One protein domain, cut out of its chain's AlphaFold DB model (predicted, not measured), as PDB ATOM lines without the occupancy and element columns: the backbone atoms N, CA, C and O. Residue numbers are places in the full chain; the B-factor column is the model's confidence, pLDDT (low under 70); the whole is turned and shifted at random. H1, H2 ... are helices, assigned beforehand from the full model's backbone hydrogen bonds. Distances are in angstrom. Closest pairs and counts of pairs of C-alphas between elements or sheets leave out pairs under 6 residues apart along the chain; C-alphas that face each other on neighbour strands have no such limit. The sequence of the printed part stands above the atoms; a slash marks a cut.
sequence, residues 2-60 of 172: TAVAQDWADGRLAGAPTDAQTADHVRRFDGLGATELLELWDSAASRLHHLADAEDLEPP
ATOM      1  N   THR A   2      61.302  27.008  82.166       94.25
ATOM      2  CA  THR A   2      60.503  26.589  80.990       94.25
ATOM      3  C   THR A   2      61.118  26.973  79.639       94.25
ATOM      4  O   THR A   2      61.350  26.095  78.815       94.25
ATOM      5  N   ALA A   3      61.448  28.251  79.414       94.56
ATOM      6  CA  ALA A   3      62.074  28.667  78.151       94.56
ATOM      7  C   ALA A   3      63.482  28.100  77.970       94.56
ATOM      8  O   ALA A   3      63.836  27.771  76.847       94.56
ATOM      9  N   VAL A   4      64.263  27.942  79.044       93.25
ATOM     10  CA  VAL A   4      65.588  27.306  78.966       93.25
ATOM     11  C   VAL A   4      65.446  25.870  78.468       93.25
ATOM     12  O   VAL A   4      66.108  25.503  77.506       93.25
ATOM     13  N   ALA A   5      64.522  25.088  79.035       93.50
ATOM     14  CA  ALA A   5      64.255  23.722  78.587       93.50
ATOM     15  C   ALA A   5      63.776  23.672  77.123       93.50
ATOM     16  O   ALA A   5      64.258  22.847  76.350       93.50
ATOM     17  N   GLN A   6      62.875  24.578  76.720       95.00
ATOM     18  CA  GLN A   6      62.413  24.678  75.329       95.00
ATOM     19  C   GLN A   6      63.550  25.034  74.368       95.00
ATOM     20  O   GLN A   6      63.715  24.391  73.337       95.00
ATOM     21  N   ASP A   7      64.334  26.057  74.695       95.00
ATOM     22  CA  ASP A   7      65.410  26.544  73.842       95.00
ATOM     23  C   ASP A   7      66.572  25.546  73.769       95.00
ATOM     24  O   ASP A   7      67.175  25.415  72.707       95.00
ATOM     25  N   TRP A   8      66.852  24.799  74.842       93.19
ATOM     26  CA  TRP A   8      67.827  23.707  74.821       93.19
ATOM     27  C   TRP A   8      67.362  22.564  73.917       93.19
ATOM     28  O   TRP A   8      68.095  22.142  73.028       93.19
ATOM     29  N   ALA A   9      66.107  22.126  74.065       92.12
ATOM     30  CA  ALA A   9      65.516  21.085  73.223       92.12
ATOM     31  C   ALA A   9      65.391  21.492  71.740       92.12
ATOM     32  O   ALA A   9      65.326  20.635  70.860       92.12
ATOM     33  N   ASP A  10      65.333  22.794  71.457       92.88
ATOM     34  CA  ASP A  10      65.311  23.354  70.103       92.88
ATOM     35  C   ASP A  10      66.710  23.694  69.555       92.88
ATOM     36  O   ASP A  10      66.813  24.234  68.453       92.88
ATOM     37  N   GLY A  11      67.786  23.435  70.309       91.38
ATOM     38  CA  GLY A  11      69.155  23.763  69.897       91.38
ATOM     39  C   GLY A  11      69.427  25.268  69.758       91.38
ATOM     40  O   GLY A  11      70.330  25.676  69.029       91.38
ATOM     41  N   ARG A  12      68.636  26.117  70.428       93.56
ATOM     42  CA  ARG A  12      68.793  27.586  70.449       93.56
ATOM     43  C   ARG A  12      69.779  28.078  71.511       93.56
ATOM     44  O   ARG A  12      70.143  29.254  71.500       93.56
ATOM     45  N   LEU A  13      70.193  27.202  72.423       90.88
ATOM     46  CA  LEU A  13      71.204  27.476  73.439       90.88
ATOM     47  C   LEU A  13      72.432  26.597  73.203       90.88
ATOM     48  O   LEU A  13      72.310  25.411  72.922       90.88
ATOM     49  N   ALA A  14      73.609  27.201  73.355       84.62
ATOM     50  CA  ALA A  14      74.904  26.513  73.361       84.62
ATOM     51  C   ALA A  14      75.624  26.655  74.719       84.62
ATOM     52  O   ALA A  14      76.804  26.346  74.842       84.62
ATOM     53  N   GLY A  15      74.930  27.192  75.725       87.50
ATOM     54  CA  GLY A  15      75.472  27.535  77.033       87.50
ATOM     55  C   GLY A  15      74.468  28.348  77.849       87.50
ATOM     56  O   GLY A  15      73.285  28.412  77.501       87.50
ATOM     57  N   ALA A  16      74.950  28.978  78.924       87.44
ATOM     58  CA  ALA A  16      74.128  29.843  79.763       87.44
ATOM     59  C   ALA A  16      73.478  30.970  78.927       87.44
ATOM     60  O   ALA A  16      74.160  31.573  78.091       87.44
ATOM     61  N   PRO A  17      72.182  31.271  79.129       91.75
ATOM     62  CA  PRO A  17      71.519  32.354  78.413       91.75
ATOM     63  C   PRO A  17      72.184  33.710  78.677       91.75
ATOM     64  O   PRO A  17      72.537  34.037  79.807       91.75
ATOM     65  N   THR A  18      72.291  34.539  77.641       92.25
ATOM     66  CA  THR A  18      72.631  35.964  77.786       92.25
ATOM     67  C   THR A  18      71.499  36.739  78.468       92.25
ATOM     68  O   THR A  18      70.351  36.289  78.491       92.25
ATOM     69  N   ASP A  19      71.771  37.960  78.936       92.38
ATOM     70  CA  ASP A  19      70.740  38.845  79.506       92.38
ATOM     71  C   ASP A  19      69.579  39.096  78.533       92.38
ATOM     72  O   ASP A  19      68.411  39.097  78.921       92.38
ATOM     73  N   ALA A  20      69.880  39.259  77.239       94.94
ATOM     74  CA  ALA A  20      68.866  39.469  76.211       94.94
ATOM     75  C   ALA A  20      67.980  38.227  76.004       94.94
ATOM     76  O   ALA A  20      66.761  38.366  75.879       94.94
ATOM     77  N   GLN A  21      68.578  37.028  76.002       95.38
ATOM     78  CA  GLN A  21      67.843  35.759  75.942       95.38
ATOM     79  C   GLN A  21      67.008  35.549  77.205       95.38
ATOM     80  O   GLN A  21      65.831  35.231  77.100       95.38
ATOM     81  N   THR A  22      67.562  35.825  78.385       93.31
ATOM     82  CA  THR A  22      66.836  35.747  79.661       93.31
ATOM     83  C   THR A  22      65.637  36.697  79.678       93.31
ATOM     84  O   THR A  22      64.534  36.314  80.065       93.31
ATOM     85  N   ALA A  23      65.803  37.930  79.196       95.69
ATOM     86  CA  ALA A  23      64.698  38.874  79.082       95.69
ATOM     87  C   ALA A  23      63.626  38.394  78.086       95.69
ATOM     88  O   ALA A  23      62.437  38.603  78.321       95.69
ATOM     89  N   ASP A  24      64.021  37.742  76.985       96.56
ATOM     90  CA  ASP A  24      63.078  37.106  76.058       96.56
ATOM     91  C   ASP A  24      62.317  35.947  76.696       96.56
ATOM     92  O   ASP A  24      61.094  35.872  76.588       96.56
ATOM     93  N   HIS A  25      63.030  35.091  77.426       95.12
ATOM     94  CA  HIS A  25      62.470  33.965  78.165       95.12
ATOM     95  C   HIS A  25      61.387  34.414  79.141       95.12
ATOM     96  O   HIS A  25      60.342  33.774  79.215       95.12
ATOM     97  N   VAL A  26      61.608  35.524  79.853       95.31
ATOM     98  CA  VAL A  26      60.610  36.107  80.761       95.31
ATOM     99  C   VAL A  26      59.418  36.665  79.981       95.31
ATOM    100  O   VAL A  26      58.280  36.329  80.296       95.31
ATOM    101  N   ARG A  27      59.655  37.467  78.932       96.62
ATOM    102  CA  ARG A  27      58.573  38.056  78.120       96.62
ATOM    103  C   ARG A  27      57.679  37.004  77.464       96.62
ATOM    104  O   ARG A  27      56.484  37.237  77.329       96.62
ATOM    105  N   ARG A  28      58.238  35.860  77.053       95.38
ATOM    106  CA  ARG A  28      57.508  34.784  76.360       95.38
ATOM    107  C   ARG A  28      56.344  34.219  77.174       95.38
ATOM    108  O   ARG A  28      55.382  33.737  76.584       95.38
ATOM    109  N   PHE A  29      56.437  34.270  78.499       95.06
ATOM    110  CA  PHE A  29      55.415  33.743  79.405       95.06
ATOM    111  C   PHE A  29      54.723  34.841  80.216       95.06
ATOM    112  O   PHE A  29      54.063  34.539  81.211       95.06
ATOM    113  N   ASP A  30      54.875  36.104  79.811       94.56
ATOM    114  CA  ASP A  30      54.169  37.207  80.452       94.56
ATOM    115  C   ASP A  30      52.651  37.000  80.334       94.56
ATOM    116  O   ASP A  30      52.126  36.661  79.271       94.56
ATOM    117  N   GLY A  31      51.949  37.157  81.453       94.50
ATOM    118  CA  GLY A  31      50.508  36.923  81.545       94.50
ATOM    119  C   GLY A  31      50.053  35.462  81.681       94.50
ATOM    120  O   GLY A  31      48.850  35.257  81.843       94.50
ATOM    121  N   LEU A  32      50.948  34.464  81.667       96.00
ATOM    122  CA  LEU A  32      50.565  33.066  81.923       96.00
ATOM    123  C   LEU A  32      50.383  32.770  83.415       96.00
ATOM    124  O   LEU A  32      51.123  33.260  84.273       96.00
ATOM    125  N   GLY A  33      49.415  31.907  83.724       96.38
ATOM    126  CA  GLY A  33      49.223  31.367  85.065       96.38
ATOM    127  C   GLY A  33      50.259  30.296  85.427       96.38
ATOM    128  O   GLY A  33      50.880  29.672  84.567       96.38
ATOM    129  N   ALA A  34      50.409  30.020  86.727       93.31
ATOM    130  CA  ALA A  34      51.353  29.010  87.216       93.31
ATOM    131  C   ALA A  34      51.071  27.604  86.654       93.31
ATOM    132  O   ALA A  34      52.008  26.894  86.304       93.31
ATOM    133  N   THR A  35      49.796  27.212  86.534       96.44
ATOM    134  CA  THR A  35      49.406  25.911  85.967       96.44
ATOM    135  C   THR A  35      49.857  25.776  84.516       96.44
ATOM    136  O   THR A  35      50.528  24.808  84.180       96.44
ATOM    137  N   GLU A  36      49.573  26.781  83.684       96.88
ATOM    138  CA  GLU A  36      49.970  26.789  82.270       96.88
ATOM    139  C   GLU A  36      51.497  26.743  82.131       96.88
ATOM    140  O   GLU A  36      52.038  26.000  81.314       96.88
ATOM    141  N   LEU A  37      52.220  27.487  82.974       96.00
ATOM    142  CA  LEU A  37      53.681  27.485  82.963       96.00
ATOM    143  C   LEU A  37      54.275  26.123  83.358       96.00
ATOM    144  O   LEU A  37      55.298  25.722  82.799       96.00
ATOM    145  N   LEU A  38      53.648  25.421  84.307       95.62
ATOM    146  CA  LEU A  38      54.056  24.082  84.734       95.62
ATOM    147  C   LEU A  38      53.767  23.028  83.663       95.62
ATOM    148  O   LEU A  38      54.617  22.177  83.433       95.62
ATOM    149  N   GLU A  39      52.632  23.110  82.967       97.38
ATOM    150  CA  GLU A  39      52.318  22.228  81.832       97.38
ATOM    151  C   GLU A  39      53.330  22.405  80.689       97.38
ATOM    152  O   GLU A  39      53.841  21.433  80.128       97.38
ATOM    153  N   LEU A  40      53.691  23.655  80.381       96.81
ATOM    154  CA  LEU A  40      54.732  23.957  79.398       96.81
ATOM    155  C   LEU A  40      56.108  23.449  79.842       96.81
ATOM    156  O   LEU A  40      56.885  22.973  79.012       96.81
ATOM    157  N   TRP A  41      56.425  23.563  81.134       95.69
ATOM    158  CA  TRP A  41      57.676  23.050  81.687       95.69
ATOM    159  C   TRP A  41      57.742  21.525  81.620       95.69
ATOM    160  O   TRP A  41      58.757  21.002  81.173       95.69
ATOM    161  N   ASP A  42      56.664  20.827  81.979       96.62
ATOM    162  CA  ASP A  42      56.567  19.363  81.934       96.62
ATOM    163  C   ASP A  42      56.748  18.823  80.507       96.62
ATOM    164  O   ASP A  42      57.550  17.916  80.262       96.62
ATOM    165  N   SER A  43      56.091  19.459  79.531       96.75
ATOM    166  CA  SER A  43      56.257  19.125  78.115       96.75
ATOM    167  C   SER A  43      57.700  19.345  77.636       96.75
ATOM    168  O   SER A  43      58.277  18.478  76.973       96.75
ATOM    169  N   ALA A  44      58.310  20.477  77.998       95.31
ATOM    170  CA  ALA A  44      59.685  20.788  77.620       95.31
ATOM    171  C   ALA A  44      60.702  19.841  78.281       95.31
ATOM    172  O   ALA A  44      61.623  19.377  77.613       95.31
ATOM    173  N   ALA A  45      60.516  19.515  79.562       93.75
ATOM    174  CA  ALA A  45      61.362  18.583  80.301       93.75
ATOM    175  C   ALA A  45      61.268  17.160  79.732       93.75
ATOM    176  O   ALA A  45      62.295  16.516  79.523       93.75
ATOM    177  N   SER A  46      60.059  16.699  79.397       95.12
ATOM    178  CA  SER A  46      59.842  15.395  78.755       95.12
ATOM    179  C   SER A  46      60.550  15.300  77.405       95.12
ATOM    180  O   SER A  46      61.196  14.297  77.099       95.12
ATOM    181  N   ARG A  47      60.482  16.366  76.599       95.31
ATOM    182  CA  ARG A  47      61.195  16.429  75.320       95.31
ATOM    183  C   ARG A  47      62.708  16.432  75.513       95.31
ATOM    184  O   ARG A  47      63.402  15.715  74.803       95.31
ATOM    185  N   LEU A  48      63.214  17.214  76.465       93.44
ATOM    186  CA  LEU A  48      64.639  17.264  76.781       93.44
ATOM    187  C   LEU A  48      65.163  15.886  77.209       93.44
ATOM    188  O   LEU A  48      66.213  15.463  76.740       93.44
ATOM    189  N   HIS A  49      64.400  15.166  78.036       93.25
ATOM    190  CA  HIS A  49      64.726  13.803  78.443       93.25
ATOM    191  C   HIS A  49      64.783  12.837  77.253       93.25
ATOM    192  O   HIS A  49      65.753  12.100  77.122       93.25
ATOM    193  N   HIS A  50      63.794  12.880  76.353       95.19
ATOM    194  CA  HIS A  50      63.801  12.052  75.144       95.19
ATOM    195  C   HIS A  50      65.011  12.341  74.248       95.19
ATOM    196  O   HIS A  50      65.644  11.415  73.756       95.19
ATOM    197  N   LEU A  51      65.346  13.617  74.030       94.50
ATOM    198  CA  LEU A  51      66.508  13.995  73.222       94.50
ATOM    199  C   LEU A  51      67.821  13.516  73.851       94.50
ATOM    200  O   LEU A  51      68.705  13.065  73.129       94.50
ATOM    201  N   ALA A  52      67.936  13.577  75.179       92.56
ATOM    202  CA  ALA A  52      69.105  13.061  75.880       92.56
ATOM    203  C   ALA A  52      69.234  11.531  75.765       92.56
ATOM    204  O   ALA A  52      70.338  11.021  75.622       92.56
ATOM    205  N   ASP A  53      68.114  10.802  75.782       93.19
ATOM    206  CA  ASP A  53      68.107   9.337  75.669       93.19
ATOM    207  C   ASP A  53      68.327   8.845  74.225       93.19
ATOM    208  O   ASP A  53      68.999   7.840  73.997       93.19
ATOM    209  N   ALA A  54      67.777   9.555  73.234       93.25
ATOM    210  CA  ALA A  54      67.692   9.074  71.853       93.25
ATOM    211  C   ALA A  54      68.610   9.791  70.847       93.25
ATOM    212  O   ALA A  54      68.879   9.234  69.781       93.25
ATOM    213  N   GLU A  55      69.060  11.018  71.133       86.38
ATOM    214  CA  GLU A  55      69.677  11.914  70.138       86.38
ATOM    215  C   GLU A  55      71.017  12.529  70.594       86.38
ATOM    216  O   GLU A  55      71.438  13.549  70.052       86.38
ATOM    217  N   ASP A  56      71.703  11.893  71.555       86.69
ATOM    218  CA  ASP A  56      73.038  12.287  72.068       86.69
ATOM    219  C   ASP A  56      73.107  13.751  72.551       86.69
ATOM    220  O   ASP A  56      74.155  14.399  72.547       86.69
ATOM    221  N   LEU A  57      71.958  14.307  72.948       90.31
ATOM    222  CA  LEU A  57      71.885  15.644  73.512       90.31
ATOM    223  C   LEU A  57      72.379  15.607  74.959       90.31
ATOM    224  O   LEU A  57      71.763  14.977  75.812       90.31
ATOM    225  N   GLU A  58      73.436  16.357  75.259       89.62
ATOM    226  CA  GLU A  58      73.860  16.567  76.643       89.62
ATOM    227  C   GLU A  58      72.879  17.539  77.333       89.62
ATOM    228  O   GLU A  58      72.741  18.696  76.903       89.62
ATOM    229  N   PRO A  59      72.155  17.111  78.384       86.56
ATOM    230  CA  PRO A  59      71.249  17.992  79.104       86.56
ATOM    231  C   PRO A  59      72.031  18.999  79.967       86.56
ATOM    232  O   PRO A  59      73.132  18.709  80.435       86.56
ATOM    233  N   PRO A  60      71.463  20.182  80.272       90.31
ATOM    234  CA  PRO A  60      72.116  21.193  81.094       90.31
ATOM    235  C   PRO A  60      72.023  20.818  82.584       90.31
ATOM    236  O   PRO A  60      71.361  21.497  83.369       90.31
TER     237      PRO A  60
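This is residues 2 to 60 of the 172 residues of an uncharacterized protein of Mycolicibacterium hippocampi (UniProt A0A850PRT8). A long helix, H3, makes one long side of a flat, loop-like arrangement, and the short H1 packs side by side with it, running the same way. H2 lies beyond H1, on the side away from H3, and the chain turns from it through residues 29 to 33 into H3; residues 30 to 36, of which 34 to 36 belong to H3, stick out. The printed part has 59 residues with three named helices in the order H1, H2, H3 and no named strand: the class is all helix. It is compact, with a radius of gyration of the C-alphas of 11.8 A, and the C-alphas span 34 by 26 by 13 A.

H1, residues 2 to 9, touches H3, residues 34 to 54, with 18 pairs of C-alphas within 8 A. Their closest C-alphas, those of Thr 2 and Trp 41, are 4.6 A apart. They run the same way at a shallow tilt of 19 degrees. H1 and H2, residues 19 to 28, only just touch, with 3 pairs of C-alphas within 8 A; the closest C-alphas, those of Ala 3 and His 25, are 5.3 A apart. They run opposite ways at a steep tilt of 68 degrees, only just short of about perpendicular. H2 and H3 are apart. In H1, H2 and H3 every O i to N i+4 pair is within hydrogen-bond range.

H1 begins at C-alpha 2 (60.503, 26.589, 80.990) and is 10.8 A long from first to last C-alpha. H2 begins at C-alpha 19 (70.740, 38.845, 79.506) and is 14.2 A long. H3 is 30.0 A long and ends at C-alpha 54 (67.692, 9.074, 71.853).

The two C-alphas farthest apart, those of Gly 31 and Asp 56, are 34.7 A apart. The printed part has no cut. The link from H1 to H2 is short and the link from H2 to H3 is tight. The mean pLDDT of the printed part is 93.5, and no printed residue is under 70.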